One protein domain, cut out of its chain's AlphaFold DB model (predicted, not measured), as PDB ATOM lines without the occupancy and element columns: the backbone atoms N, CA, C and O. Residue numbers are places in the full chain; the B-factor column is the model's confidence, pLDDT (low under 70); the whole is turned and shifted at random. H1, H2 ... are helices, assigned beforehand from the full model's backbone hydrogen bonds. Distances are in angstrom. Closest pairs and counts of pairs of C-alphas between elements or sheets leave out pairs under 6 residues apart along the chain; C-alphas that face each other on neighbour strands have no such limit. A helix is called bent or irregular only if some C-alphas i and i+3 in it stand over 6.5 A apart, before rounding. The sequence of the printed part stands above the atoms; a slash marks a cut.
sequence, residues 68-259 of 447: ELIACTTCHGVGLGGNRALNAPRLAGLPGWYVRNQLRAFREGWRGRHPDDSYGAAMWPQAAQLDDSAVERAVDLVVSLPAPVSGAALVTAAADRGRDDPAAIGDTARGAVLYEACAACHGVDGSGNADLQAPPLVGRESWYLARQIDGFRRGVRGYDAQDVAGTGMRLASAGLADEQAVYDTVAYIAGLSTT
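This is residues 68 to 259 of the 447 residues of the protein "Enamine deaminase RidA (YjgF/YER057c/UK114 family)" of Chromatocurvus halotolerans (UniProt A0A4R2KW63). Two lobes of helices stand side by side, with no helix of one touching a helix of the other. The first lobe holds H1 to H5, with H2 and H5 packed at its core. The second holds H7 to H11: H9 and H11 are its core, H8 crosses H11, H10 makes a corner with H9 at residues 213 to 217 of H9, and little H7 packs on both H9 and H11. H6 lies on the way between the lobes and touches no helix. The printed part has 192 residues, with eleven named helices, H1 to H11 in chain order, and no named strand; the class is all helix, and the whole is compact and rounded, with a radius of gyration of the C-alphas of 15.8 A and spans of 45 by 38 by 31 A.

H1 is residues 68 to 76, beginning at C-alpha 68 (181.621, 151.910, 180.305). H2 is residues 96 to 107, 16.3 A long; H3 is 118 to 121, H4 is 124 to 127, and H5 is 132 to 144, 18.4 A. H6 is residues 151 to 159 and H7 is 166 to 169. H8, the longest by residues, is 172 to 186, 17.4 A; it is neither bent nor irregular, but only just: C-alphas 178 and 181 are 6.5 A apart. H9 is residues 206 to 217, 16.1 A, beginning at C-alpha 206 (157.527, 149.412, 164.548). H10 is 228 to 237, 14.2 A, and H11 is 243 to 255, 18.7 A, ending at C-alpha 255 (150.997, 157.331, 162.000).

H1 is close to H5 but not clearly touching; their closest C-alphas, Leu 69 and Ala 138, are 6.7 A apart. H2 touches H5 at a steep tilt of 42 degrees, opposite ways, closest at the C-alphas of Gly 96 and Val 139, 5.2 A. H2 touches H4 with residues 103 to 107 alone, closest at the C-alphas of Arg 107 and Ala 127, 4.7 A. H3 and H4 meet only through their link. H7 touches H11, closest at the C-alphas of Ala 167 and Ala 251, 3.7 A. H8 touches H11 about perpendicular, at 77 degrees, closest at the C-alphas of Gly 175 and Thr 249, 4.0 A. H9 touches H11 at a steep tilt of 46 degrees, opposite ways, closest at the C-alphas of Ala 210 and Val 246, 5.9 A. H9 touches H10 with residues 213 to 217 alone, about perpendicular at 82 degrees, closest at the C-alphas of Phe 216 and Arg 234, 4.4 A. Every O i to N i+4 pair is within hydrogen-bond range in H2, H5, H6, H9, H10 and H11; H8 has 6 of 11, H1 has 1 of 5 beside 5 of 6 O i to N i+3 pairs, and H3, H4 and H7 are too short for an O i to N i+4 pair.

The two C-alphas farthest apart, Ser 133 and Ala 173, are 44.9 A apart. The printed part has no cut. The links H1 to H2 and H8 to H9 are long, 19 residues each. The mean pLDDT of the printed part is 87.5; residues 68 to 70, 147 to 163 and 257 to 259 are under 70, and H6 has a mean of 43.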
ATOM      1  N   GLU A  68     182.706 152.881 180.107       55.28
ATOM      2  CA  GLU A  68     181.621 151.910 180.305       55.28
ATOM      3  C   GLU A  68     180.414 152.080 179.354       55.28
ATOM      4  O   GLU A  68     179.860 151.097 178.867       55.28
ATOM      5  N   LEU A  69     179.991 153.313 179.066       64.75
ATOM      6  CA  LEU A  69     178.795 153.633 178.278       64.75
ATOM      7  C   LEU A  69     179.035 153.608 176.764       64.75
ATOM      8  O   LEU A  69     178.076 153.513 175.992       64.75
ATOM      9  N   ILE A  70     180.297 153.613 176.316       68.69
ATOM     10  CA  ILE A  70     180.630 153.370 174.904       68.69
ATOM     11  C   ILE A  70     180.139 151.971 174.498       68.69
ATOM     12  O   ILE A  70     179.612 151.803 173.394       68.69
ATOM     13  N   ALA A  71     180.185 150.995 175.417       81.81
ATOM     14  CA  ALA A  71     179.689 149.636 175.196       81.81
ATOM     15  C   ALA A  71     178.197 149.582 174.814       81.81
ATOM     16  O   ALA A  71     177.792 148.702 174.051       81.81
ATOM     17  N   CYS A  72     177.376 150.545 175.259       88.00
ATOM     18  CA  CYS A  72     175.973 150.630 174.854       88.00
ATOM     19  C   CYS A  72     175.823 150.855 173.341       88.00
ATOM     20  O   CYS A  72     174.903 150.307 172.731       88.00
ATOM     21  N   THR A  73     176.732 151.616 172.719       87.56
ATOM     22  CA  THR A  73     176.674 151.946 171.283       87.56
ATOM     23  C   THR A  73     176.993 150.752 170.379       87.56
ATOM     24  O   THR A  73     176.476 150.684 169.264       87.56
ATOM     25  N   THR A  74     177.747 149.761 170.872       89.75
ATOM     26  CA  THR A  74     178.025 148.496 170.167       89.75
ATOM     27  C   THR A  74     176.735 147.780 169.766       89.75
ATOM     28  O   THR A  74     176.613 147.290 168.645       89.75
ATOM     29  N   CYS A  75     175.750 147.759 170.670       92.38
ATOM     30  CA  CYS A  75     174.450 147.143 170.422       92.38
ATOM     31  C   CYS A  75     173.420 148.164 169.929       92.38
ATOM     32  O   CYS A  75     172.789 147.937 168.904       92.38
ATOM     33  N   HIS A  76     173.260 149.298 170.615       93.00
ATOM     34  CA  HIS A  76     172.212 150.290 170.335       93.00
ATOM     35  C   HIS A  76     172.576 151.313 169.246       93.00
ATOM     36  O   HIS A  76     171.828 152.266 169.035       93.00
ATOM     37  N   GLY A  77     173.695 151.129 168.546       86.00
ATOM     38  CA  GLY A  77     174.151 152.008 167.473       86.00
ATOM     39  C   GLY A  77     174.795 153.310 167.961       86.00
ATOM     40  O   GLY A  77     174.692 153.710 169.125       86.00
ATOM     41  N   VAL A  78     175.464 153.999 167.033       82.50
ATOM     42  CA  VAL A  78     176.052 155.328 167.268       82.50
ATOM     43  C   VAL A  78     174.943 156.319 167.638       82.50
ATOM     44  O   VAL A  78     173.845 156.272 167.082       82.50
ATOM     45  N   GLY A  79     175.199 157.176 168.630       82.31
ATOM     46  CA  GLY A  79     174.188 158.092 169.175       82.31
ATOM     47  C   GLY A  79     172.977 157.386 169.804       82.31
ATOM     48  O   GLY A  79     171.931 158.007 169.954       82.31
ATOM     49  N   LEU A  80     173.092 156.089 170.128       88.56
ATOM     50  CA  LEU A  80     172.009 155.230 170.624       88.56
ATOM     51  C   LEU A  80     170.755 155.242 169.720       88.56
ATOM     52  O   LEU A  80     169.617 155.173 170.203       88.56
ATOM     53  N   GLY A  81     170.984 155.344 168.403       86.50
ATOM     54  CA  GLY A  81     169.975 155.444 167.343       86.50
ATOM     55  C   GLY A  81     169.145 154.177 167.082       86.50
ATOM     56  O   GLY A  81     168.132 154.257 166.391       86.50
ATOM     57  N   GLY A  82     169.526 153.043 167.670       87.00
ATOM     58  CA  GLY A  82     168.941 151.721 167.446       87.00
ATOM     59  C   GLY A  82     169.715 150.899 166.411       87.00
ATOM     60  O   GLY A  82     170.455 151.429 165.583       87.00
ATOM     61  N   ASN A  83     169.552 149.578 166.462       87.31
ATOM     62  CA  ASN A  83     170.146 148.625 165.527       87.31
ATOM     63  C   ASN A  83     169.195 147.432 165.325       87.31
ATOM     64  O   ASN A  83     169.145 146.507 166.142       87.31
ATOM     65  N   ARG A  84     168.444 147.438 164.213       86.38
ATOM     66  CA  ARG A  84     167.480 146.372 163.873       86.38
ATOM     67  C   ARG A  84     168.158 145.011 163.682       86.38
ATOM     68  O   ARG A  84     167.587 144.006 164.096       86.38
ATOM     69  N   ALA A  85     169.378 144.964 163.136       86.94
ATOM     70  CA  ALA A  85     170.107 143.709 162.920       86.94
ATOM     71  C   ALA A  85     170.457 143.010 164.246       86.94
ATOM     72  O   ALA A  85     170.279 141.801 164.373       86.94
ATOM     73  N   LEU A  86     170.858 143.779 165.266       88.25
ATOM     74  CA  LEU A  86     171.069 143.280 166.632       88.25
ATOM     75  C   LEU A  86     169.793 143.278 167.486       88.25
ATOM     76  O   LEU A  86     169.845 142.966 168.675       88.25
ATOM     77  N   ASN A  87     168.634 143.610 166.903       89.94
ATOM     78  CA  ASN A  87     167.350 143.660 167.602       89.94
ATOM     79  C   ASN A  87     167.342 144.618 168.826       89.94
ATOM     80  O   ASN A  87     166.510 144.489 169.739       89.94
ATOM     81  N   ALA A  88     168.249 145.598 168.829       93.44
ATOM     82  CA  ALA A  88     168.484 146.552 169.905       93.44
ATOM     83  C   ALA A  88     167.758 147.880 169.607       93.44
ATOM     84  O   ALA A  88     168.020 148.493 168.571       93.44
ATOM     85  N   PRO A  89     166.823 148.335 170.460       93.56
ATOM     86  CA  PRO A  89     166.018 149.524 170.184       93.56
ATOM     87  C   PRO A  89     166.800 150.827 170.333       93.56
ATOM     88  O   PRO A  89     167.774 150.908 171.084       93.56
ATOM     89  N   ARG A  90     166.292 151.879 169.700       92.12
ATOM     90  CA  ARG A  90     166.711 153.266 169.877       92.12
ATOM     91  C   ARG A  90     166.472 153.736 171.310       92.12
ATOM     92  O   ARG A  90     165.330 153.769 171.783       92.12
ATOM     93  N   LEU A  91     167.544 154.154 171.983       92.69
ATOM     94  CA  LEU A  91     167.462 154.702 173.340       92.69
ATOM     95  C   LEU A  91     167.350 156.228 173.341       92.69
ATOM     96  O   LEU A  91     166.626 156.752 174.179       92.69
ATOM     97  N   ALA A  92     167.998 156.925 172.398       88.00
ATOM     98  CA  ALA A  92     168.026 158.391 172.335       88.00
ATOM     99  C   ALA A  92     166.633 159.028 172.512       88.00
ATOM    100  O   ALA A  92     165.633 158.541 171.964       88.00
ATOM    101  N   GLY A  93     166.532 160.101 173.298       81.50
ATOM    102  CA  GLY A  93     165.245 160.740 173.588       81.50
ATOM    103  C   GLY A  93     164.190 159.798 174.197       81.50
ATOM    104  O   GLY A  93     162.997 159.942 173.919       81.50
ATOM    105  N   LEU A  94     164.587 158.771 174.957       90.94
ATOM    106  CA  LEU A  94     163.712 158.162 175.966       90.94
ATOM    107  C   LEU A  94     163.713 159.049 177.220       90.94
ATOM    108  O   LEU A  94     164.762 159.576 177.586       90.94
ATOM    109  N   PRO A  95     162.578 159.191 177.924       93.19
ATOM    110  CA  PRO A  95     162.558 159.942 179.170       93.19
ATOM    111  C   PRO A  95     163.333 159.179 180.253       93.19
ATOM    112  O   PRO A  95     163.156 157.970 180.423       93.19
ATOM    113  N   GLY A  96     164.172 159.885 181.015       94.12
ATOM    114  CA  GLY A  96     165.127 159.263 181.939       94.12
ATOM    115  C   GLY A  96     164.500 158.348 182.997       94.12
ATOM    116  O   GLY A  96     165.059 157.301 183.317       94.12
ATOM    117  N   TRP A  97     163.288 158.666 183.473       94.56
ATOM    118  CA  TRP A  97     162.537 157.799 184.394       94.56
ATOM    119  C   TRP A  97     162.260 156.411 183.799       94.56
ATOM    120  O   TRP A  97     162.339 155.405 184.504       94.56
ATOM    121  N   TYR A  98     161.977 156.334 182.495       95.75
ATOM    122  CA  TYR A  98     161.710 155.072 181.817       95.75
ATOM    123  C   TYR A  98     163.001 154.289 181.596       95.75
ATOM    124  O   TYR A  98     163.024 153.085 181.839       95.75
ATOM    125  N   VAL A  99     164.081 154.969 181.194       95.38
ATOM    126  CA  VAL A  99     165.413 154.359 181.025       95.38
ATOM    127  C   VAL A  99     165.857 153.706 182.334       95.38
ATOM    128  O   VAL A  99     166.145 152.510 182.344       95.38
ATOM    129  N   ARG A 100     165.787 154.449 183.449       95.31
ATOM    130  CA  ARG A 100     166.060 153.958 184.809       95.31
ATOM    131  C   ARG A 100     165.225 152.720 185.144       95.31
ATOM    132  O   ARG A 100     165.770 151.696 185.552       95.31
ATOM    133  N   ASN A 101     163.911 152.781 184.909       94.75
ATOM    134  CA  ASN A 101     163.003 151.665 185.176       94.75
ATOM    135  C   ASN A 101     163.305 150.431 184.309       94.75
ATOM    136  O   ASN A 101     163.224 149.313 184.811       94.75
ATOM    137  N   GLN A 102     163.670 150.595 183.030       96.25
ATOM    138  CA  GLN A 102     164.021 149.460 182.165       96.25
ATOM    139  C   GLN A 102     165.377 148.846 182.530       96.25
ATOM    140  O   GLN A 102     165.473 147.621 182.567       96.25
ATOM    141  N   LEU A 103     166.397 149.661 182.829       95.62
ATOM    142  CA  LEU A 103     167.698 149.166 183.298       95.62
ATOM    143  C   LEU A 103     167.541 148.393 184.610       95.62
ATOM    144  O   LEU A 103     168.038 147.275 184.715       95.62
ATOM    145  N   ARG A 104     166.752 148.916 185.558       94.38
ATOM    146  CA  ARG A 104     166.390 148.188 186.779       94.38
ATOM    147  C   ARG A 104     165.647 146.884 186.470       94.38
ATOM    148  O   ARG A 104     166.053 145.845 186.968       94.38
ATOM    149  N   ALA A 105     164.616 146.898 185.622       95.50
ATOM    150  CA  ALA A 105     163.860 145.686 185.284       95.50
ATOM    151  C   ALA A 105     164.731 144.591 184.635       95.50
ATOM    152  O   ALA A 105     164.503 143.406 184.877       95.50
ATOM    153  N   PHE A 106     165.749 144.968 183.851       96.62
ATOM    154  CA  PHE A 106     166.774 144.031 183.389       96.62
ATOM    155  C   PHE A 106     167.704 143.584 184.526       96.62
ATOM    156  O   PHE A 106     167.909 142.389 184.678       96.62
ATOM    157  N   ARG A 107     168.228 144.492 185.357       95.19
ATOM    158  CA  ARG A 107     169.140 144.161 186.470       95.19
ATOM    159  C   ARG A 107     168.517 143.186 187.475       95.19
ATOM    160  O   ARG A 107     169.104 142.146 187.766       95.19
ATOM    161  N   GLU A 108     167.295 143.470 187.924       94.25
ATOM    162  CA  GLU A 108     166.518 142.572 188.794       94.25
ATOM    163  C   GLU A 108     166.071 141.297 188.054       94.25
ATOM    164  O   GLU A 108     165.743 140.290 188.683       94.25
ATOM    165  N   GLY A 109     166.091 141.316 186.716       93.88
ATOM    166  CA  GLY A 109     165.713 140.221 185.826       93.88
ATOM    167  C   GLY A 109     164.219 139.900 185.836       93.88
ATOM    168  O   GLY A 109     163.838 138.731 185.753       93.88
ATOM    169  N   TRP A 110     163.395 140.947 185.929       95.06
ATOM    170  CA  TRP A 110     161.970 140.943 185.569       95.06
ATOM    171  C   TRP A 110     161.770 141.047 184.044       95.06
ATOM    172  O   TRP A 110     160.708 140.727 183.511       95.06
ATOM    173  N   ARG A 111     162.811 141.495 183.330       94.88
ATOM    174  CA  ARG A 111     162.947 141.484 181.870       94.88
ATOM    175  C   ARG A 111     164.237 140.746 181.499       94.88
ATOM    176  O   ARG A 111     165.231 140.848 182.215       94.88
ATOM    177  N   GLY A 112     164.236 139.999 180.396       94.19
ATOM    178  CA  GLY A 112     165.409 139.281 179.891       94.19
ATOM    179  C   GLY A 112     165.782 137.972 180.594       94.19
ATOM    180  O   GLY A 112     166.741 137.337 180.168       94.19
ATOM    181  N   ARG A 113     165.055 137.526 181.632       94.88
ATOM    182  CA  ARG A 113     165.241 136.182 182.228       94.88
ATOM    183  C   ARG A 113     164.109 135.191 181.942       94.88
ATOM    184  O   ARG A 113     164.228 134.029 182.325       94.88
ATOM    185  N   HIS A 114     163.033 135.605 181.272       95.69
ATOM    186  CA  HIS A 114     162.042 134.654 180.766       95.69
ATOM    187  C   HIS A 114     162.681 133.797 179.657       95.69
ATOM    188  O   HIS A 114     163.352 134.377 178.803       95.69
ATOM    189  N   PRO A 115     162.465 132.466 179.604       94.69
ATOM    190  CA  PRO A 115     163.070 131.605 178.577       94.69
ATOM    191  C   PRO A 115     162.802 132.066 177.136       94.69
ATOM    192  O   PRO A 115     163.681 131.972 176.284       94.69
ATOM    193  N   ASP A 116     161.615 132.626 176.888       95.44
ATOM    194  CA  ASP A 116     161.213 133.146 175.573       95.44
ATOM    195  C   ASP A 116     161.649 134.607 175.295       95.44
ATOM    196  O   ASP A 116     161.439 135.099 174.187       95.44
ATOM    197  N   ASP A 117     162.250 135.329 176.256       94.62
ATOM    198  CA  ASP A 117     162.742 136.710 176.057       94.62
ATOM    199  C   ASP A 117     164.186 136.714 175.523       94.62
ATOM    200  O   ASP A 117     165.090 137.318 176.101       94.62
ATOM    201  N   SER A 118     164.417 136.010 174.410       91.69
ATOM    202  CA  SER A 118     165.751 135.813 173.818       91.69
ATOM    203  C   SER A 118     166.478 137.127 173.505       91.69
ATOM    204  O   SER A 118     167.688 137.238 173.702       91.69
ATOM    205  N   TYR A 119     165.741 138.153 173.074       91.12
ATOM    206  CA  TYR A 119     166.288 139.484 172.813       91.12
ATOM    207  C   TYR A 119     166.520 140.297 174.091       91.12
ATOM    208  O   TYR A 119     167.486 141.057 174.163       91.12
ATOM    209  N   GLY A 120     165.673 140.153 175.115       92.62
ATOM    210  CA  GLY A 120     165.915 140.758 176.422       92.62
ATOM    211  C   GLY A 120     167.099 140.125 177.157       92.62
ATOM    212  O   GLY A 120     167.834 140.831 177.848       92.62
ATOM    213  N   ALA A 121     167.337 138.827 176.959       94.38
ATOM    214  CA  ALA A 121     168.451 138.094 177.558       94.38
ATOM    215  C   ALA A 121     169.828 138.644 177.149       94.38
ATOM    216  O   ALA A 121     170.767 138.570 177.935       94.38
ATOM    217  N   ALA A 122     169.945 139.279 175.976       93.19
ATOM    218  CA  ALA A 122     171.163 139.979 175.563       93.19
ATOM    219  C   ALA A 122     171.477 141.224 176.425       93.19
ATOM    220  O   ALA A 122     172.645 141.555 176.621       93.19
ATOM    221  N   MET A 123     170.451 141.892 176.968       94.56
ATOM    222  CA  MET A 123     170.599 143.079 177.827       94.56
ATOM    223  C   MET A 123     170.704 142.751 179.317       94.56
ATOM    224  O   MET A 123     171.296 143.534 180.062       94.56
ATOM    225  N   TRP A 124     170.183 141.599 179.753       93.19
ATOM    226  CA  TRP A 124     170.287 141.139 181.139       93.19
ATOM    227  C   TRP A 124     171.720 141.205 181.718       93.19
ATOM    228  O   TRP A 124     171.893 141.882 182.732       93.19
ATOM    229  N   PRO A 125     172.765 140.605 181.104       91.06
ATOM    230  CA  PRO A 125     174.110 140.609 181.682       91.06
ATOM    231  C   PRO A 125     174.761 141.996 181.684       91.06
ATOM    232  O   PRO A 125     175.633 142.239 182.511       91.06
ATOM    233  N   GLN A 126     174.327 142.904 180.801       91.06
ATOM    234  CA  GLN A 126     174.819 144.283 180.764       91.06
ATOM    235  C   GLN A 126     174.241 145.079 181.938       91.06
ATOM    236  O   GLN A 126     174.977 145.690 182.703       91.06
ATOM    237  N   ALA A 127     172.921 145.006 182.139       92.38
ATOM    238  CA  ALA A 127     172.251 145.685 183.246       92.38
ATOM    239  C   ALA A 127     172.606 145.093 184.622       92.38
ATOM    240  O   ALA A 127     172.666 145.829 185.603       92.38
ATOM    241  N   ALA A 128     172.874 143.784 184.694       90.06
ATOM    242  CA  ALA A 128     173.283 143.090 185.916       90.06
ATOM    243  C   ALA A 128     174.607 143.609 186.513       90.06
ATOM    244  O   ALA A 128     174.846 143.414 187.703       90.06
ATOM    245  N   GLN A 129     175.453 144.262 185.709       88.50
ATOM    246  CA  GLN A 129     176.731 144.838 186.143       88.50
ATOM    247  C   GLN A 129     176.629 146.321 186.545       88.50
ATOM    248  O   GLN A 129     177.585 146.862 187.094       88.50
ATOM    249  N   LEU A 130     175.491 146.985 186.303       88.56
ATOM    250  CA  LEU A 130     175.321 148.410 186.599       88.56
ATOM    251  C   LEU A 130     174.910 148.635 188.060       88.56
ATOM    252  O   LEU A 130     173.786 148.313 188.464       88.56
ATOM    253  N   ASP A 131     175.787 149.274 188.834       89.69
ATOM    254  CA  ASP A 131     175.390 149.899 190.097       89.69
ATOM    255  C   ASP A 131     174.460 151.108 189.858       89.69
ATOM    256  O   ASP A 131     174.253 151.555 188.728       89.69
ATOM    257  N   ASP A 132     173.858 151.639 190.925       91.12
ATOM    258  CA  ASP A 132     172.913 152.757 190.809       91.12
ATOM    259  C   ASP A 132     173.560 154.033 190.243       91.12
ATOM    260  O   ASP A 132     172.908 154.778 189.515       91.12
ATOM    261  N   SER A 133     174.855 154.263 190.485       90.00
ATOM    262  CA  SER A 133     175.573 155.403 189.905       90.00
ATOM    263  C   SER A 133     175.771 155.239 188.394       90.00
ATOM    264  O   SER A 133     175.663 156.212 187.649       90.00
ATOM    265  N   ALA A 134     176.034 154.014 187.930       89.12
ATOM    266  CA  ALA A 134     176.170 153.685 186.516       89.12
ATOM    267  C   ALA A 134     174.819 153.754 185.786       89.12
ATOM    268  O   ALA A 134     174.764 154.214 184.646       89.12
ATOM    269  N   VAL A 135     173.720 153.378 186.458       91.31
ATOM    270  CA  VAL A 135     172.355 153.579 185.945       91.31
ATOM    271  C   VAL A 135     172.060 155.066 185.738       91.31
ATOM    272  O   VAL A 135     171.593 155.423 184.659       91.31
ATOM    273  N   GLU A 136     172.370 155.943 186.699       91.75
ATOM    274  CA  GLU A 136     172.154 157.386 186.511       91.75
ATOM    275  C   GLU A 136     173.054 157.971 185.407       91.75
ATOM    276  O   GLU A 136     172.546 158.680 184.541       91.75
ATOM    277  N   ARG A 137     174.338 157.579 185.314       90.12
ATOM    278  CA  ARG A 137     175.202 157.983 184.180       90.12
ATOM    279  C   ARG A 137     174.634 157.538 182.821       90.12
ATOM    280  O   ARG A 137     174.707 158.285 181.846       90.12
ATOM    281  N   ALA A 138     174.059 156.335 182.744       89.56
ATOM    282  CA  ALA A 138     173.405 155.837 181.532       89.56
ATOM    283  C   ALA A 138     172.122 156.618 181.200       89.56
ATOM    284  O   ALA A 138     171.848 156.889 180.029       89.56
ATOM    285  N   VAL A 139     171.345 156.999 182.220       92.12
ATOM    286  CA  VAL A 139     170.170 157.869 182.079       92.12
ATOM    287  C   VAL A 139     170.580 159.236 181.533       92.12
ATOM    288  O   VAL A 139     170.008 159.657 180.529       92.12
ATOM    289  N   ASP A 140     171.588 159.877 182.129       89.69
ATOM    290  CA  ASP A 140     172.101 161.192 181.725       89.69
ATOM    291  C   ASP A 140     172.582 161.192 180.265       89.69
ATOM    292  O   ASP A 140     172.197 162.062 179.477       89.69
ATOM    293  N   LEU A 141     173.333 160.160 179.856       86.38
ATOM    294  CA  LEU A 141     173.713 159.973 178.454       86.38
ATOM    295  C   LEU A 141     172.480 159.877 177.543       86.38
ATOM    296  O   LEU A 141     172.402 160.591 176.543       86.38
ATOM    297  N   VAL A 142     171.497 159.036 177.877       88.62
ATOM    298  CA  VAL A 142     170.313 158.836 177.026       88.62
ATOM    299  C   VAL A 142     169.457 160.102 176.898       88.62
ATOM    300  O   VAL A 142     168.951 160.365 175.803       88.62
ATOM    301  N   VAL A 143     169.300 160.892 177.968       88.44
ATOM    302  CA  VAL A 143     168.506 162.136 177.925       88.44
ATOM    303  C   VAL A 143     169.252 163.308 177.285       88.44
ATOM    304  O   VAL A 143     168.598 164.201 176.752       88.44
ATOM    305  N   SER A 144     170.591 163.302 177.284       86.00
ATOM    306  CA  SER A 144     171.393 164.299 176.555       86.00
ATOM    307  C   SER A 144     171.310 164.150 175.029       86.00
ATOM    308  O   SER A 144     171.565 165.106 174.295       86.00
ATOM    309  N   LEU A 145     170.932 162.965 174.537       83.06
ATOM    310  CA  LEU A 145     170.818 162.675 173.110       83.06
ATOM    311  C   LEU A 145     169.442 163.102 172.569       83.06
ATOM    312  O   LEU A 145     168.411 162.714 173.131       83.06
ATOM    313  N   PRO A 146     169.388 163.850 171.450       72.12
ATOM    314  CA  PRO A 146     168.139 164.391 170.933       72.12
ATOM    315  C   PRO A 146     167.167 163.284 170.516       72.12
ATOM    316  O   PRO A 146     167.535 162.288 169.889       72.12
ATOM    317  N   ALA A 147     165.882 163.495 170.800       64.44
ATOM    318  CA  ALA A 147     164.832 162.749 170.122       64.44
ATOM    319  C   ALA A 147     164.834 163.096 168.614       64.44
ATOM    320  O   ALA A 147     165.146 164.234 168.252       64.44
ATOM    321  N   PRO A 148     164.449 162.173 167.713       58.19
ATOM    322  CA  PRO A 148     164.196 162.491 166.314       58.19
ATOM    323  C   PRO A 148     162.952 163.384 166.227       58.19
ATOM    324  O   PRO A 148     161.816 162.914 166.206       58.19
ATOM    325  N   VAL A 149     163.187 164.695 166.221       44.31
ATOM    326  CA  VAL A 149     162.159 165.751 166.250       44.31
ATOM    327  C   VAL A 149     161.705 166.206 164.859       44.31
ATOM    328  O   VAL A 149     160.969 167.182 164.740       44.31
ATOM    329  N   SER A 150     162.118 165.524 163.787       44.59
ATOM    330  CA  SER A 150     161.785 165.908 162.414       44.59
ATOM    331  C   SER A 150     160.876 164.889 161.723       44.59
ATOM    332  O   SER A 150     161.191 163.705 161.606       44.59
ATOM    333  N   GLY A 151     159.767 165.385 161.162       40.97
ATOM    334  CA  GLY A 151     158.914 164.606 160.259       40.97
ATOM    335  C   GLY A 151     159.689 164.048 159.060       40.97
ATOM    336  O   GLY A 151     159.379 162.964 158.590       40.97
ATOM    337  N   ALA A 152     160.763 164.722 158.630       34.91
ATOM    338  CA  ALA A 152     161.681 164.214 157.611       34.91
ATOM    339  C   ALA A 152     162.318 162.865 157.999       34.91
ATOM    340  O   ALA A 152     162.320 161.955 157.178       34.91
ATOM    341  N   ALA A 153     162.785 162.703 159.246       41.88
ATOM    342  CA  ALA A 153     163.365 161.443 159.721       41.88
ATOM    343  C   ALA A 153     162.310 160.338 159.908       41.88
ATOM    344  O   ALA A 153     162.601 159.166 159.697       41.88
ATOM    345  N   LEU A 154     161.072 160.700 160.269       45.22
ATOM    346  CA  LEU A 154     159.945 159.759 160.337       45.22
ATOM    347  C   LEU A 154     159.471 159.303 158.948       45.22
ATOM    348  O   LEU A 154     159.052 158.156 158.808       45.22
ATOM    349  N   VAL A 155     159.554 160.177 157.939       41.06
ATOM    350  CA  VAL A 155     159.191 159.889 156.543       41.06
ATOM    351  C   VAL A 155     160.272 159.067 155.837       41.06
ATOM    352  O   VAL A 155     159.924 158.105 155.157       41.06
ATOM    353  N   THR A 156     161.567 159.342 156.036       39.03
ATOM    354  CA  THR A 156     162.630 158.453 155.522       39.03
ATOM    355  C   THR A 156     162.593 157.096 156.220       39.03
ATOM    356  O   THR A 156     162.514 156.072 155.550       39.03
ATOM    357  N   ALA A 157     162.456 157.068 157.551       47.97
ATOM    358  CA  ALA A 157     162.231 155.831 158.303       47.97
ATOM    359  C   ALA A 157     160.858 155.173 158.048       47.97
ATOM    360  O   ALA A 157     160.552 154.174 158.699       47.97
ATOM    361  N   ALA A 158     160.016 155.730 157.165       50.38
ATOM    362  CA  ALA A 158     158.828 155.089 156.598       50.38
ATOM    363  C   ALA A 158     159.075 154.559 155.180       50.38
ATOM    364  O   ALA A 158     158.617 153.464 154.867       50.38
ATOM    365  N   ALA A 159     159.828 155.292 154.356       43.97
ATOM    366  CA  ALA A 159     160.243 154.864 153.022       43.97
ATOM    367  C   ALA A 159     161.205 153.657 153.057       43.97
ATOM    368  O   ALA A 159     161.088 152.767 152.219       43.97
ATOM    369  N   ASP A 160     162.080 153.581 154.065       48.31
ATOM    370  CA  ASP A 160     163.029 152.472 154.270       48.31
ATOM    371  C   ASP A 160     162.421 151.267 155.026       48.31
ATOM    372  O   ASP A 160     163.135 150.342 155.432       48.31
ATOM    373  N   ARG A 161     161.098 151.240 155.253       63.97
ATOM    374  CA  ARG A 161     160.435 150.085 155.879       63.97
ATOM    375  C   ARG A 161     160.370 148.934 154.882       63.97
ATOM    376  O   ARG A 161     159.628 148.979 153.904       63.97
ATOM    377  N   GLY A 162     161.141 147.884 155.161       62.22
ATOM    378  CA  GLY A 162     161.042 146.612 154.449       62.22
ATOM    379  C   GLY A 162     159.608 146.070 154.446       62.22
ATOM    380  O   GLY A 162     158.807 146.387 155.325       62.22
ATOM    381  N   ARG A 163     159.281 145.216 153.467       69.44
ATOM    382  CA  ARG A 163     157.941 144.601 153.334       69.44
ATOM    383  C   ARG A 163     157.528 143.722 154.530       69.44
ATOM    384  O   ARG A 163     156.391 143.273 154.579       69.44
ATOM    385  N   ASP A 164     158.455 143.462 155.444       80.44
ATOM    386  CA  ASP A 164     158.294 142.730 156.699       80.44
ATOM    387  C   ASP A 164     158.039 143.646 157.919       80.44
ATOM    388  O   ASP A 164     157.931 143.155 159.040       80.44
ATOM    389  N   ASP A 165     157.985 144.975 157.752       86.06
ATOM    390  CA  ASP A 165     157.775 145.899 158.871       86.06
ATOM    391  C   ASP A 165     156.318 145.866 159.382       86.06
ATOM    392  O   ASP A 165     155.392 146.080 158.593       86.06
ATOM    393  N   PRO A 166     156.078 145.693 160.699       90.56
ATOM    394  CA  PRO A 166     154.727 145.647 161.261       90.56
ATOM    395  C   PRO A 166     153.838 146.847 160.922       90.56
ATOM    396  O   PRO A 166     152.637 146.671 160.739       90.56
ATOM    397  N   ALA A 167     154.400 148.056 160.780       88.94
ATOM    398  CA  ALA A 167     153.612 149.234 160.412       88.94
ATOM    399  C   ALA A 167     153.299 149.323 158.908       88.94
ATOM    400  O   ALA A 167     152.449 150.121 158.520       88.94
ATOM    401  N   ALA A 168     153.978 148.538 158.067       87.81
ATOM    402  CA  ALA A 168     153.651 148.384 156.649       87.81
ATOM    403  C   ALA A 168     152.646 147.239 156.404       87.81
ATOM    404  O   ALA A 168     151.923 147.268 155.411       87.81
ATOM    405  N   ILE A 169     152.601 146.244 157.301       90.62
ATOM    406  CA  ILE A 169     151.680 145.095 157.243       90.62
ATOM    407  C   ILE A 169     150.323 145.406 157.905       90.62
ATOM    408  O   ILE A 169     149.301 144.853 157.496       90.62
ATOM    409  N   GLY A 170     150.303 146.246 158.943       91.69
ATOM    410  CA  GLY A 170     149.106 146.518 159.740       91.69
ATOM    411  C   GLY A 170     148.050 147.405 159.065       91.69
ATOM    412  O   GLY A 170     148.363 148.386 158.389       91.69
ATOM    413  N   ASP A 171     146.780 147.099 159.324       94.56
ATOM    414  CA  ASP A 171     145.620 147.926 158.985       94.56
ATOM    415  C   ASP A 171     145.486 149.075 159.999       94.56
ATOM    416  O   ASP A 171     145.121 148.878 161.160       94.56
ATOM    417  N   THR A 172     145.756 150.305 159.558       93.12
ATOM    418  CA  THR A 172     145.683 151.502 160.409       93.12
ATOM    419  C   THR A 172     144.269 151.830 160.896       93.12
ATOM    420  O   THR A 172     144.130 152.427 161.964       93.12
ATOM    421  N   ALA A 173     143.218 151.435 160.170       94.25
ATOM    422  CA  ALA A 173     141.831 151.664 160.573       94.25
ATOM    423  C   ALA A 173     141.396 150.665 161.656       94.25
ATOM    424  O   ALA A 173     140.768 151.066 162.637       94.25
ATOM    425  N   ARG A 174     141.790 149.387 161.536       96.88
ATOM    426  CA  ARG A 174     141.595 148.400 162.616       96.88
ATOM    427  C   ARG A 174     142.459 148.749 163.835       96.88
ATOM    428  O   ARG A 174     141.985 148.671 164.967       96.88
ATOM    429  N   GLY A 175     143.681 149.225 163.596       95.88
ATOM    430  CA  GLY A 175     144.614 149.704 164.616       95.88
ATOM    431  C   GLY A 175     144.097 150.889 165.429       95.88
ATOM    432  O   GLY A 175     144.283 150.904 166.643       95.88
ATOM    433  N   ALA A 176     143.398 151.837 164.796       95.38
ATOM    434  CA  ALA A 176     142.797 152.985 165.479       95.38
ATOM    435  C   ALA A 176     141.821 152.557 166.587       95.38
ATOM    436  O   ALA A 176     141.908 153.053 167.707       95.38
ATOM    437  N   VAL A 177     140.946 151.587 166.290       96.19
ATOM    438  CA  VAL A 177     139.962 151.045 167.244       96.19
ATOM    439  C   VAL A 177     140.653 150.299 168.390       96.19
ATOM    440  O   VAL A 177     140.279 150.452 169.549       96.19
ATOM    441  N   LEU A 178     141.691 149.512 168.088       96.62
ATOM    442  CA  LEU A 178     142.469 148.796 169.108       96.62
ATOM    443  C   LEU A 178     143.244 149.760 170.026       96.62
ATOM    444  O   LEU A 178     143.374 149.509 171.226       96.62
ATOM    445  N   TYR A 179     143.720 150.882 169.480       96.12
ATOM    446  CA  TYR A 179     144.497 151.880 170.210       96.12
ATOM    447  C   TYR A 179     143.679 152.690 171.231       96.12
ATOM    448  O   TYR A 179     144.265 153.230 172.170       96.12
ATOM    449  N   GLU A 180     142.345 152.750 171.127       93.81
ATOM    450  CA  GLU A 180     141.496 153.496 172.076       93.81
ATOM    451  C   GLU A 180     141.745 153.080 173.540       93.81
ATOM    452  O   GLU A 180     141.818 153.929 174.432       93.81
ATOM    453  N   ALA A 181     141.971 151.785 173.785       91.81
ATOM    454  CA  ALA A 181     142.326 151.264 175.107       91.81
ATOM    455  C   ALA A 181     143.750 151.665 175.549       91.81
ATOM    456  O   ALA A 181     143.993 151.897 176.735       91.81
ATOM    457  N   CYS A 182     144.694 151.780 174.611       95.50
ATOM    458  CA  CYS A 182     146.071 152.206 174.878       95.50
ATOM    459  C   CYS A 182     146.154 153.705 175.212       95.50
ATOM    460  O   CYS A 182     146.920 154.106 176.095       95.50
ATOM    461  N   ALA A 183     145.343 154.525 174.535       95.50
ATOM    462  CA  ALA A 183     145.312 155.980 174.674       95.50
ATOM    463  C   ALA A 183     144.998 156.455 176.103       95.50
ATOM    464  O   ALA A 183     145.483 157.509 176.515       95.50
ATOM    465  N   ALA A 184     144.249 155.663 176.880       93.38
ATOM    466  CA  ALA A 184     143.917 155.959 178.277       93.38
ATOM    467  C   ALA A 184     145.154 156.137 179.181       93.38
ATOM    468  O   ALA A 184     145.108 156.918 180.130       93.38
ATOM    469  N   CYS A 185     146.260 155.449 178.869       95.94
ATOM    470  CA  CYS A 185     147.525 155.564 179.600       95.94
ATOM    471  C   CYS A 185     148.627 156.242 178.774       95.94
ATOM    472  O   CYS A 185     149.385 157.045 179.311       95.94
ATOM    473  N   HIS A 186     148.724 155.943 177.475       96.56
ATOM    474  CA  HIS A 186     149.794 156.450 176.606       96.56
ATOM    475  C   HIS A 186     149.471 157.783 175.910       96.56
ATOM    476  O   HIS A 186     150.303 158.288 175.159       96.56
ATOM    477  N   GLY A 187     148.294 158.360 176.156       93.94
ATOM    478  CA  GLY A 187     147.824 159.573 175.490       93.94
ATOM    479  C   GLY A 187     147.230 159.294 174.108       93.94
ATOM    480  O   GLY A 187     147.609 158.348 173.412       93.94
ATOM    481  N   VAL A 188     146.292 160.145 173.686       93.25
ATOM    482  CA  VAL A 188     145.637 160.056 172.363       93.25
ATOM    483  C   VAL A 188     146.612 160.240 171.198       93.25
ATOM    484  O   VAL A 188     146.375 159.734 170.107       93.25
ATOM    485  N   ASP A 189     147.723 160.929 171.443       89.12
ATOM    486  CA  ASP A 189     148.816 161.184 170.507       89.12
ATOM    487  C   ASP A 189     150.029 160.262 170.731       89.12
ATOM    488  O   ASP A 189     151.033 160.406 170.042       89.12
ATOM    489  N   GLY A 190     149.969 159.335 171.694       92.31
ATOM    490  CA  GLY A 190     151.066 158.422 172.024       92.31
ATOM    491  C   GLY A 190     152.271 159.068 172.720       92.31
ATOM    492  O   GLY A 190     153.338 158.444 172.769       92.31
ATOM    493  N   SER A 191     152.126 160.287 173.255       90.62
ATOM    494  CA  SER A 191     153.172 161.019 173.996       90.62
ATOM    495  C   SER A 191     153.606 160.360 175.315       90.62
ATOM    496  O   SER A 191     154.701 160.635 175.811       90.62
ATOM    497  N   GLY A 192     152.805 159.437 175.851       92.31
ATOM    498  CA  GLY A 192     153.025 158.798 177.147       92.31
ATOM    499  C   GLY A 192     152.551 159.647 178.332       92.31
ATOM    500  O   GLY A 192     152.221 160.822 178.210       92.31
ATOM    501  N   ASN A 193     152.540 159.038 179.515       92.94
ATOM    502  CA  ASN A 193     152.231 159.689 180.781       92.94
ATOM    503  C   ASN A 193     153.150 159.133 181.882       92.94
ATOM    504  O   ASN A 193     153.079 157.955 182.235       92.94
ATOM    505  N   ALA A 194     154.016 159.990 182.430       92.88
ATOM    506  CA  ALA A 194     154.995 159.603 183.445       92.88
ATOM    507  C   ALA A 194     154.351 159.177 184.778       92.88
ATOM    508  O   ALA A 194     154.836 158.232 185.402       92.88
ATOM    509  N   ASP A 195     153.241 159.808 185.175       92.56
ATOM    510  CA  ASP A 195     152.535 159.514 186.432       92.56
ATOM    511  C   ASP A 195     151.877 158.126 186.397       92.56
ATOM    512  O   ASP A 195     151.802 157.433 187.410       92.56
ATOM    513  N   LEU A 196     151.463 157.685 185.203       92.31
ATOM    514  CA  LEU A 196     150.940 156.340 184.939       92.31
ATOM    515  C   LEU A 196     152.039 155.325 184.573       92.31
ATOM    516  O   LEU A 196     151.732 154.187 184.223       92.31
ATOM    517  N   GLN A 197     153.315 155.730 184.612       92.75
ATOM    518  CA  GLN A 197     154.472 154.953 184.141       92.75
ATOM    519  C   GLN A 197     154.354 154.462 182.682       92.75
ATOM    520  O   GLN A 197     155.022 153.505 182.279       92.75
ATOM    521  N   ALA A 198     153.546 155.145 181.869       95.38
ATOM    522  CA  ALA A 198     153.278 154.825 180.475       95.38
ATOM    523  C   ALA A 198     154.280 155.562 179.561       95.38
ATOM    524  O   ALA A 198     154.206 156.784 179.428       95.38
ATOM    525  N   PRO A 199     155.259 154.880 178.937       95.00
ATOM    526  CA  PRO A 199     156.250 155.542 178.087       95.00
ATOM    527  C   PRO A 199     155.652 156.113 176.789       95.00
ATOM    528  O   PRO A 199     154.624 155.611 176.321       95.00
ATOM    529  N   PRO A 200     156.330 157.091 176.152       94.12
ATOM    530  CA  PRO A 200     156.010 157.523 174.794       94.12
ATOM    531  C   PRO A 200     156.117 156.358 173.807       94.12
ATOM    532  O   PRO A 200     157.150 155.678 173.736       94.12
ATOM    533  N   LEU A 201     155.062 156.173 173.017       93.75
ATOM    534  CA  LEU A 201     154.991 155.191 171.935       93.75
ATOM    535  C   LEU A 201     155.428 155.799 170.595       93.75
ATOM    536  O   LEU A 201     156.015 155.101 169.768       93.75
ATOM    537  N   VAL A 202     155.207 157.104 170.397       89.06
ATOM    538  CA  VAL A 202     155.596 157.806 169.164       89.06
ATOM    539  C   VAL A 202     157.103 157.826 168.929       89.06
ATOM    540  O   VAL A 202     157.922 157.880 169.851       89.06
ATOM    541  N   GLY A 203     157.474 157.769 167.648       81.50
ATOM    542  CA  GLY A 203     158.866 157.749 167.200       81.50
ATOM    543  C   GLY A 203     159.654 156.498 167.599       81.50
ATOM    544  O   GLY A 203     160.878 156.491 167.445       81.50
ATOM    545  N   ARG A 204     159.005 155.459 168.137       89.06
ATOM    546  CA  ARG A 204     159.615 154.141 168.356       89.06
ATOM    547  C   ARG A 204     159.495 153.292 167.100       89.06
ATOM    548  O   ARG A 204     158.601 153.478 166.281       89.06
ATOM    549  N   GLU A 205     160.424 152.364 166.951       89.94
ATOM    550  CA  GLU A 205     160.506 151.513 165.776       89.94
ATOM    551  C   GLU A 205     159.400 150.452 165.796       89.94
ATOM    552  O   GLU A 205     159.221 149.749 166.794       89.94
ATOM    553  N   SER A 206     158.684 150.304 164.682       92.44
ATOM    554  CA  SER A 206     157.527 149.412 164.548       92.44
ATOM    555  C   SER A 206     157.837 147.968 164.954       92.44
ATOM    556  O   SER A 206     157.119 147.375 165.756       92.44
ATOM    557  N   TRP A 207     158.960 147.422 164.470       91.44
ATOM    558  CA  TRP A 207     159.444 146.084 164.833       91.44
ATOM    559  C   TRP A 207     159.702 145.936 166.342       91.44
ATOM    560  O   TRP A 207     159.426 144.885 166.922       91.44
ATOM    561  N   TYR A 208     160.188 146.991 167.009       94.81
ATOM    562  CA  TYR A 208     160.429 146.964 168.449       94.81
ATOM    563  C   TYR A 208     159.115 147.004 169.227       94.81
ATOM    564  O   TYR A 208     158.934 146.188 170.139       94.81
ATOM    565  N   LEU A 209     158.206 147.915 168.856       95.88
ATOM    566  CA  LEU A 209     156.878 148.042 169.459       95.88
ATOM    567  C   LEU A 209     156.091 146.737 169.337       95.88
ATOM    568  O   LEU A 209     155.643 146.222 170.361       95.88
ATOM    569  N   ALA A 210     156.005 146.158 168.135       96.12
ATOM    570  CA  ALA A 210     155.299 144.899 167.898       96.12
ATOM    571  C   ALA A 210     155.841 143.780 168.797       96.12
ATOM    572  O   ALA A 210     155.084 143.148 169.534       96.12
ATOM    573  N   ARG A 211     157.171 143.625 168.851       95.75
ATOM    574  CA  ARG A 211     157.837 142.670 169.747       95.75
ATOM    575  C   ARG A 211     157.548 142.931 171.229       95.75
ATOM    576  O   ARG A 211     157.453 141.985 172.005       95.75
ATOM    577  N   GLN A 212     157.451 144.194 171.660       97.25
ATOM    578  CA  GLN A 212     157.166 144.503 173.069       97.25
ATOM    579  C   GLN A 212     155.717 144.184 173.424       97.25
ATOM    580  O   GLN A 212     155.476 143.592 174.474       97.25
ATOM    581  N   ILE A 213     154.782 144.546 172.547       97.94
ATOM    582  CA  ILE A 213     153.352 144.312 172.730       97.94
ATOM    583  C   ILE A 213     153.054 142.806 172.694       97.94
ATOM    584  O   ILE A 213     152.408 142.316 173.616       97.94
ATOM    585  N   ASP A 214     153.591 142.043 171.731       96.94
ATOM    586  CA  ASP A 214     153.446 140.577 171.711       96.94
ATOM    587  C   ASP A 214     154.087 139.917 172.946       96.94
ATOM    588  O   ASP A 214     153.495 139.030 173.563       96.94
ATOM    589  N   GLY A 215     155.253 140.411 173.382       96.81
ATOM    590  CA  GLY A 215     155.902 139.963 174.614       96.81
ATOM    591  C   GLY A 215     155.043 140.176 175.866       96.81
ATOM    592  O   GLY A 215     154.979 139.292 176.718       96.81
ATOM    593  N   PHE A 216     154.336 141.306 175.976       97.62
ATOM    594  CA  PHE A 216     153.365 141.536 177.053       97.62
ATOM    595  C   PHE A 216     152.112 140.667 176.894       97.62
ATOM    596  O   PHE A 216     151.720 139.994 177.843       97.62
ATOM    597  N   ARG A 217     151.521 140.619 175.695       97.00
ATOM    598  CA  ARG A 217     150.334 139.819 175.332       97.00
ATOM    599  C   ARG A 217     150.492 138.335 175.682       97.00
ATOM    600  O   ARG A 217     149.566 137.722 176.202       97.00
ATOM    601  N   ARG A 218     151.683 137.773 175.447       95.44
ATOM    602  CA  ARG A 218     152.046 136.376 175.763       95.44
ATOM    603  C   ARG A 218     152.561 136.167 177.189       95.44
ATOM    604  O   ARG A 218     152.842 135.036 177.567       95.44
ATOM    605  N   GLY A 219     152.726 137.233 177.970       95.19
ATOM    606  CA  GLY A 219     153.279 137.177 179.323       95.19
ATOM    607  C   GLY A 219     154.788 136.930 179.416       95.19
ATOM    608  O   GLY A 219     155.290 136.758 180.517       95.19
ATOM    609  N   VAL A 220     155.525 136.980 178.303       96.19
ATOM    610  CA  VAL A 220     157.003 136.947 178.275       96.19
ATOM    611  C   VAL A 220     157.600 138.181 178.968       96.19
ATOM    612  O   VAL A 220     158.689 138.126 179.537       96.19
ATOM    613  N   ARG A 221     156.863 139.299 178.969       96.25
ATOM    614  CA  ARG A 221     157.122 140.491 179.786       96.25
ATOM    615  C   ARG A 221     155.976 140.718 180.775       96.25
ATOM    616  O   ARG A 221     154.824 140.426 180.463       96.25
ATOM    617  N   GLY A 222     156.284 141.261 181.957       95.38
ATOM    618  CA  GLY A 222     155.295 141.424 183.029       95.38
ATOM    619  C   GLY A 222     154.862 140.106 183.686       95.38
ATOM    620  O   GLY A 222     153.738 140.018 184.184       95.38
ATOM    621  N   TYR A 223     155.710 139.066 183.642       94.19
ATOM    622  CA  TYR A 223     155.498 137.813 184.385       94.19
ATOM    623  C   TYR A 223     155.827 137.960 185.873       94.19
ATOM    624  O   TYR A 223     155.194 137.314 186.705       94.19
ATOM    625  N   ASP A 224     156.815 138.794 186.206       95.25
ATOM    626  CA  ASP A 224     157.220 139.038 187.585       95.25
ATOM    627  C   ASP A 224     156.256 140.024 188.255       95.25
ATOM    628  O   ASP A 224     155.983 141.104 187.727       95.25
ATOM    629  N   ALA A 225     155.757 139.664 189.438       92.81
ATOM    630  CA  ALA A 225     154.824 140.488 190.203       92.81
ATOM    631  C   ALA A 225     155.435 141.818 190.689       92.81
ATOM    632  O   ALA A 225     154.694 142.726 191.066       92.81
ATOM    633  N   GLN A 226     156.767 141.946 190.690       94.19
ATOM    634  CA  GLN A 226     157.468 143.186 191.024       94.19
ATOM    635  C   GLN A 226     157.554 144.165 189.836       94.19
ATOM    636  O   GLN A 226     157.676 145.374 190.055       94.19
ATOM    637  N   ASP A 227     157.413 143.691 188.590       93.94
ATOM    638  CA  ASP A 227     157.257 144.546 187.405       93.94
ATOM    639  C   ASP A 227     155.800 145.017 187.296       93.94
ATOM    640  O   ASP A 227     155.007 144.523 186.492       93.94
ATOM    641  N   VAL A 228     155.428 145.970 188.158       91.94
ATOM    642  CA  VAL A 228     154.065 146.525 188.237       91.94
ATOM    643  C   VAL A 228     153.645 147.152 186.903       91.94
ATOM    644  O   VAL A 228     152.547 146.883 186.412       91.94
ATOM    645  N   ALA A 229     154.532 147.931 186.274       91.94
ATOM    646  CA  ALA A 229     154.274 148.559 184.979       91.94
ATOM    647  C   ALA A 229     154.129 147.516 183.856       91.94
ATOM    648  O   ALA A 229     153.202 147.595 183.048       91.94
ATOM    649  N   GLY A 230     154.999 146.501 183.820       94.69
ATOM    650  CA  GLY A 230     154.899 145.413 182.852       94.69
ATOM    651  C   GLY A 230     153.691 144.508 183.074       94.69
ATOM    652  O   GLY A 230     153.081 144.069 182.102       94.69
ATOM    653  N   THR A 231     153.281 144.285 184.324       94.69
ATOM    654  CA  THR A 231     152.028 143.591 184.662       94.69
ATOM    655  C   THR A 231     150.818 144.380 184.158       94.69
ATOM    656  O   THR A 231     149.918 143.795 183.555       94.69
ATOM    657  N   GLY A 232     150.823 145.709 184.319       94.06
ATOM    658  CA  GLY A 232     149.824 146.599 183.721       94.06
ATOM    659  C   GLY A 232     149.769 146.469 182.196       94.06
ATOM    660  O   GLY A 232     148.697 146.242 181.636       94.06
ATOM    661  N   MET A 233     150.923 146.500 181.522       96.38
ATOM    662  CA  MET A 233     150.998 146.308 180.068       96.38
ATOM    663  C   MET A 233     150.576 144.910 179.609       96.38
ATOM    664  O   MET A 233     149.955 144.789 178.554       96.38
ATOM    665  N   ARG A 234     150.851 143.855 180.387       95.56
ATOM    666  CA  ARG A 234     150.361 142.494 180.121       95.56
ATOM    667  C   ARG A 234     148.837 142.429 180.161       95.56
ATOM    668  O   ARG A 234     148.242 141.848 179.261       95.56
ATOM    669  N   LEU A 235     148.207 143.065 181.151       93.12
ATOM    670  CA  LEU A 235     146.746 143.165 181.230       93.12
ATOM    671  C   LEU A 235     146.165 143.995 180.074       93.12
ATOM    672  O   LEU A 235     145.214 143.551 179.437       93.12
ATOM    673  N   ALA A 236     146.763 145.147 179.758       94.00
ATOM    674  CA  ALA A 236     146.321 146.006 178.656       94.00
ATOM    675  C   ALA A 236     146.459 145.329 177.277       94.00
ATOM    676  O   ALA A 236     145.598 145.491 176.416       94.00
ATOM    677  N   SER A 237     147.516 144.536 177.074       96.31
ATOM    678  CA  SER A 237     147.797 143.861 175.795       96.31
ATOM    679  C   SER A 237     147.030 142.543 175.618       96.31
ATOM    680  O   SER A 237     146.971 142.029 174.504       96.31
ATOM    681  N   ALA A 238     146.428 141.987 176.678       91.50
ATOM    682  CA  ALA A 238     145.728 140.697 176.637       91.50
ATOM    683  C   ALA A 238     144.480 140.686 175.730       91.50
ATOM    684  O   ALA A 238     144.042 139.619 175.309       91.50
ATOM    685  N   GLY A 239     143.913 141.860 175.417       88.75
ATOM    686  CA  GLY A 239     142.797 142.002 174.475       88.75
ATOM    687  C   GLY A 239     143.191 141.878 172.996       88.75
ATOM    688  O   GLY A 239     142.316 141.734 172.145       88.75
ATOM    689  N   LEU A 240     144.489 141.912 172.672       95.88
ATOM    690  CA  LEU A 240     144.978 141.713 171.309       95.88
ATOM    691  C   LEU A 240     144.977 140.209 171.002       95.88
ATOM    692  O   LEU A 240     145.786 139.447 171.530       95.88
ATOM    693  N   ALA A 241     144.033 139.770 170.168       92.81
ATOM    694  CA  ALA A 241     143.788 138.346 169.931       92.81
ATOM    695  C   ALA A 241     144.978 137.628 169.266       92.81
ATOM    696  O   ALA A 241     145.343 136.515 169.652       92.81
ATOM    697  N   ASP A 242     145.602 138.273 168.284       95.00
ATOM    698  CA  ASP A 242     146.611 137.690 167.404       95.00
ATOM    699  C   ASP A 242     147.729 138.690 167.062       95.00
ATOM    700  O   ASP A 242     147.733 139.840 167.504       95.00
ATOM    701  N   GLU A 243     148.715 138.223 166.299       94.38
ATOM    702  CA  GLU A 243     149.846 139.031 165.840       94.38
ATOM    703  C   GLU A 243     149.418 140.150 164.878       94.38
ATOM    704  O   GLU A 243     149.962 141.251 164.943       94.38
ATOM    705  N   GLN A 244     148.385 139.934 164.055       96.94
ATOM    706  CA  GLN A 244     147.879 140.978 163.163       96.94
ATOM    707  C   GLN A 244     147.284 142.141 163.968       96.94
ATOM    708  O   GLN A 244     147.569 143.292 163.664       96.94
ATOM    709  N   ALA A 245     146.539 141.876 165.047       97.88
ATOM    710  CA  ALA A 245     146.034 142.917 165.945       97.88
ATOM    711  C   ALA A 245     147.171 143.738 166.589       97.88
ATOM    712  O   ALA A 245     147.033 144.949 166.786       97.88
ATOM    713  N   VAL A 246     148.320 143.108 166.870       97.94
ATOM    714  CA  VAL A 246     149.535 143.821 167.297       97.94
ATOM    715  C   VAL A 246     150.072 144.706 166.167       97.94
ATOM    716  O   VAL A 246     150.350 145.881 166.405       97.94
ATOM    717  N   TYR A 247     150.195 144.177 164.948       96.94
ATOM    718  CA  TYR A 247     150.722 144.915 163.794       96.94
ATOM    719  C   TYR A 247     149.838 146.108 163.415       96.94
ATOM    720  O   TYR A 247     150.357 147.198 163.201       96.94
ATOM    721  N   ASP A 248     148.517 145.949 163.433       97.00
ATOM    722  CA  ASP A 248     147.548 147.019 163.178       97.00
ATOM    723  C   ASP A 248     147.679 148.153 164.203       97.00
ATOM    724  O   ASP A 248     147.783 149.327 163.846       97.00
ATOM    725  N   THR A 249     147.744 147.799 165.494       97.06
ATOM    726  CA  THR A 249     147.952 148.763 166.588       97.06
ATOM    727  C   THR A 249     149.264 149.534 166.389       97.06
ATOM    728  O   THR A 249     149.312 150.751 166.560       97.06
ATOM    729  N   VAL A 250     150.328 148.843 165.966       96.12
ATOM    730  CA  VAL A 250     151.633 149.449 165.661       96.12
ATOM    731  C   VAL A 250     151.596 150.322 164.403       96.12
ATOM    732  O   VAL A 250     152.203 151.392 164.408       96.12
ATOM    733  N   ALA A 251     150.867 149.926 163.359       93.88
ATOM    734  CA  ALA A 251     150.671 150.728 162.154       93.88
ATOM    735  C   ALA A 251     149.954 152.046 162.469       93.88
ATOM    736  O   ALA A 251     150.371 153.104 161.993       93.88
ATOM    737  N   TYR A 252     148.936 152.009 163.336       94.88
ATOM    738  CA  TYR A 252     148.285 153.219 163.832       94.88
ATOM    739  C   TYR A 252     149.249 154.104 164.641       94.88
ATOM    740  O   TYR A 252     149.391 155.287 164.331       94.88
ATOM    741  N   ILE A 253     149.986 153.532 165.608       94.00
ATOM    742  CA  ILE A 253     150.992 154.266 166.404       94.00
ATOM    743  C   ILE A 253     152.057 154.919 165.509       94.00
ATOM    744  O   ILE A 253     152.453 156.056 165.759       94.00
ATOM    745  N   ALA A 254     152.503 154.243 164.449       90.06
ATOM    746  CA  ALA A 254     153.489 154.778 163.509       90.06
ATOM    747  C   ALA A 254     152.967 155.969 162.675       90.06
ATOM    748  O   ALA A 254     153.774 156.716 162.118       90.06
ATOM    749  N   GLY A 255     151.643 156.154 162.590       86.38
ATOM    750  CA  GLY A 255     150.997 157.331 162.000       86.38
ATOM    751  C   GLY A 255     150.834 158.516 162.965       86.38
ATOM    752  O   GLY A 255     150.628 159.646 162.514       86.38
ATOM    753  N   LEU A 256     150.953 158.297 164.281       85.75
ATOM    754  CA  LEU A 256     150.866 159.360 165.285       85.75
ATOM    755  C   LEU A 256     152.112 160.260 165.215       85.75
ATOM    756  O   LEU A 256     153.248 159.822 165.397       85.75
ATOM    757  N   SER A 257     151.898 161.546 164.927       63.94
ATOM    758  CA  SER A 257     152.977 162.516 164.707       63.94
ATOM    759  C   SER A 257     153.342 163.293 165.973       63.94
ATOM    760  O   SER A 257     152.490 163.942 166.579       63.94
ATOM    761  N   THR A 258     154.643 163.362 166.281       53.00
ATOM    762  CA  THR A 258     155.225 164.151 167.388       53.00
ATOM    763  C   THR A 258     154.824 165.637 167.370       53.00
ATOM    764  O   THR A 258     154.882 166.309 168.395       53.00
ATOM    765  N   THR A 259     154.380 166.163 166.225       40.66
ATOM    766  CA  THR A 259     153.941 167.557 166.039       40.66
ATOM    767  C   THR A 259     152.753 167.963 166.928       40.66
ATOM    768  O   THR A 259     152.596 169.149 167.198       40.66
TER     769      THR A 259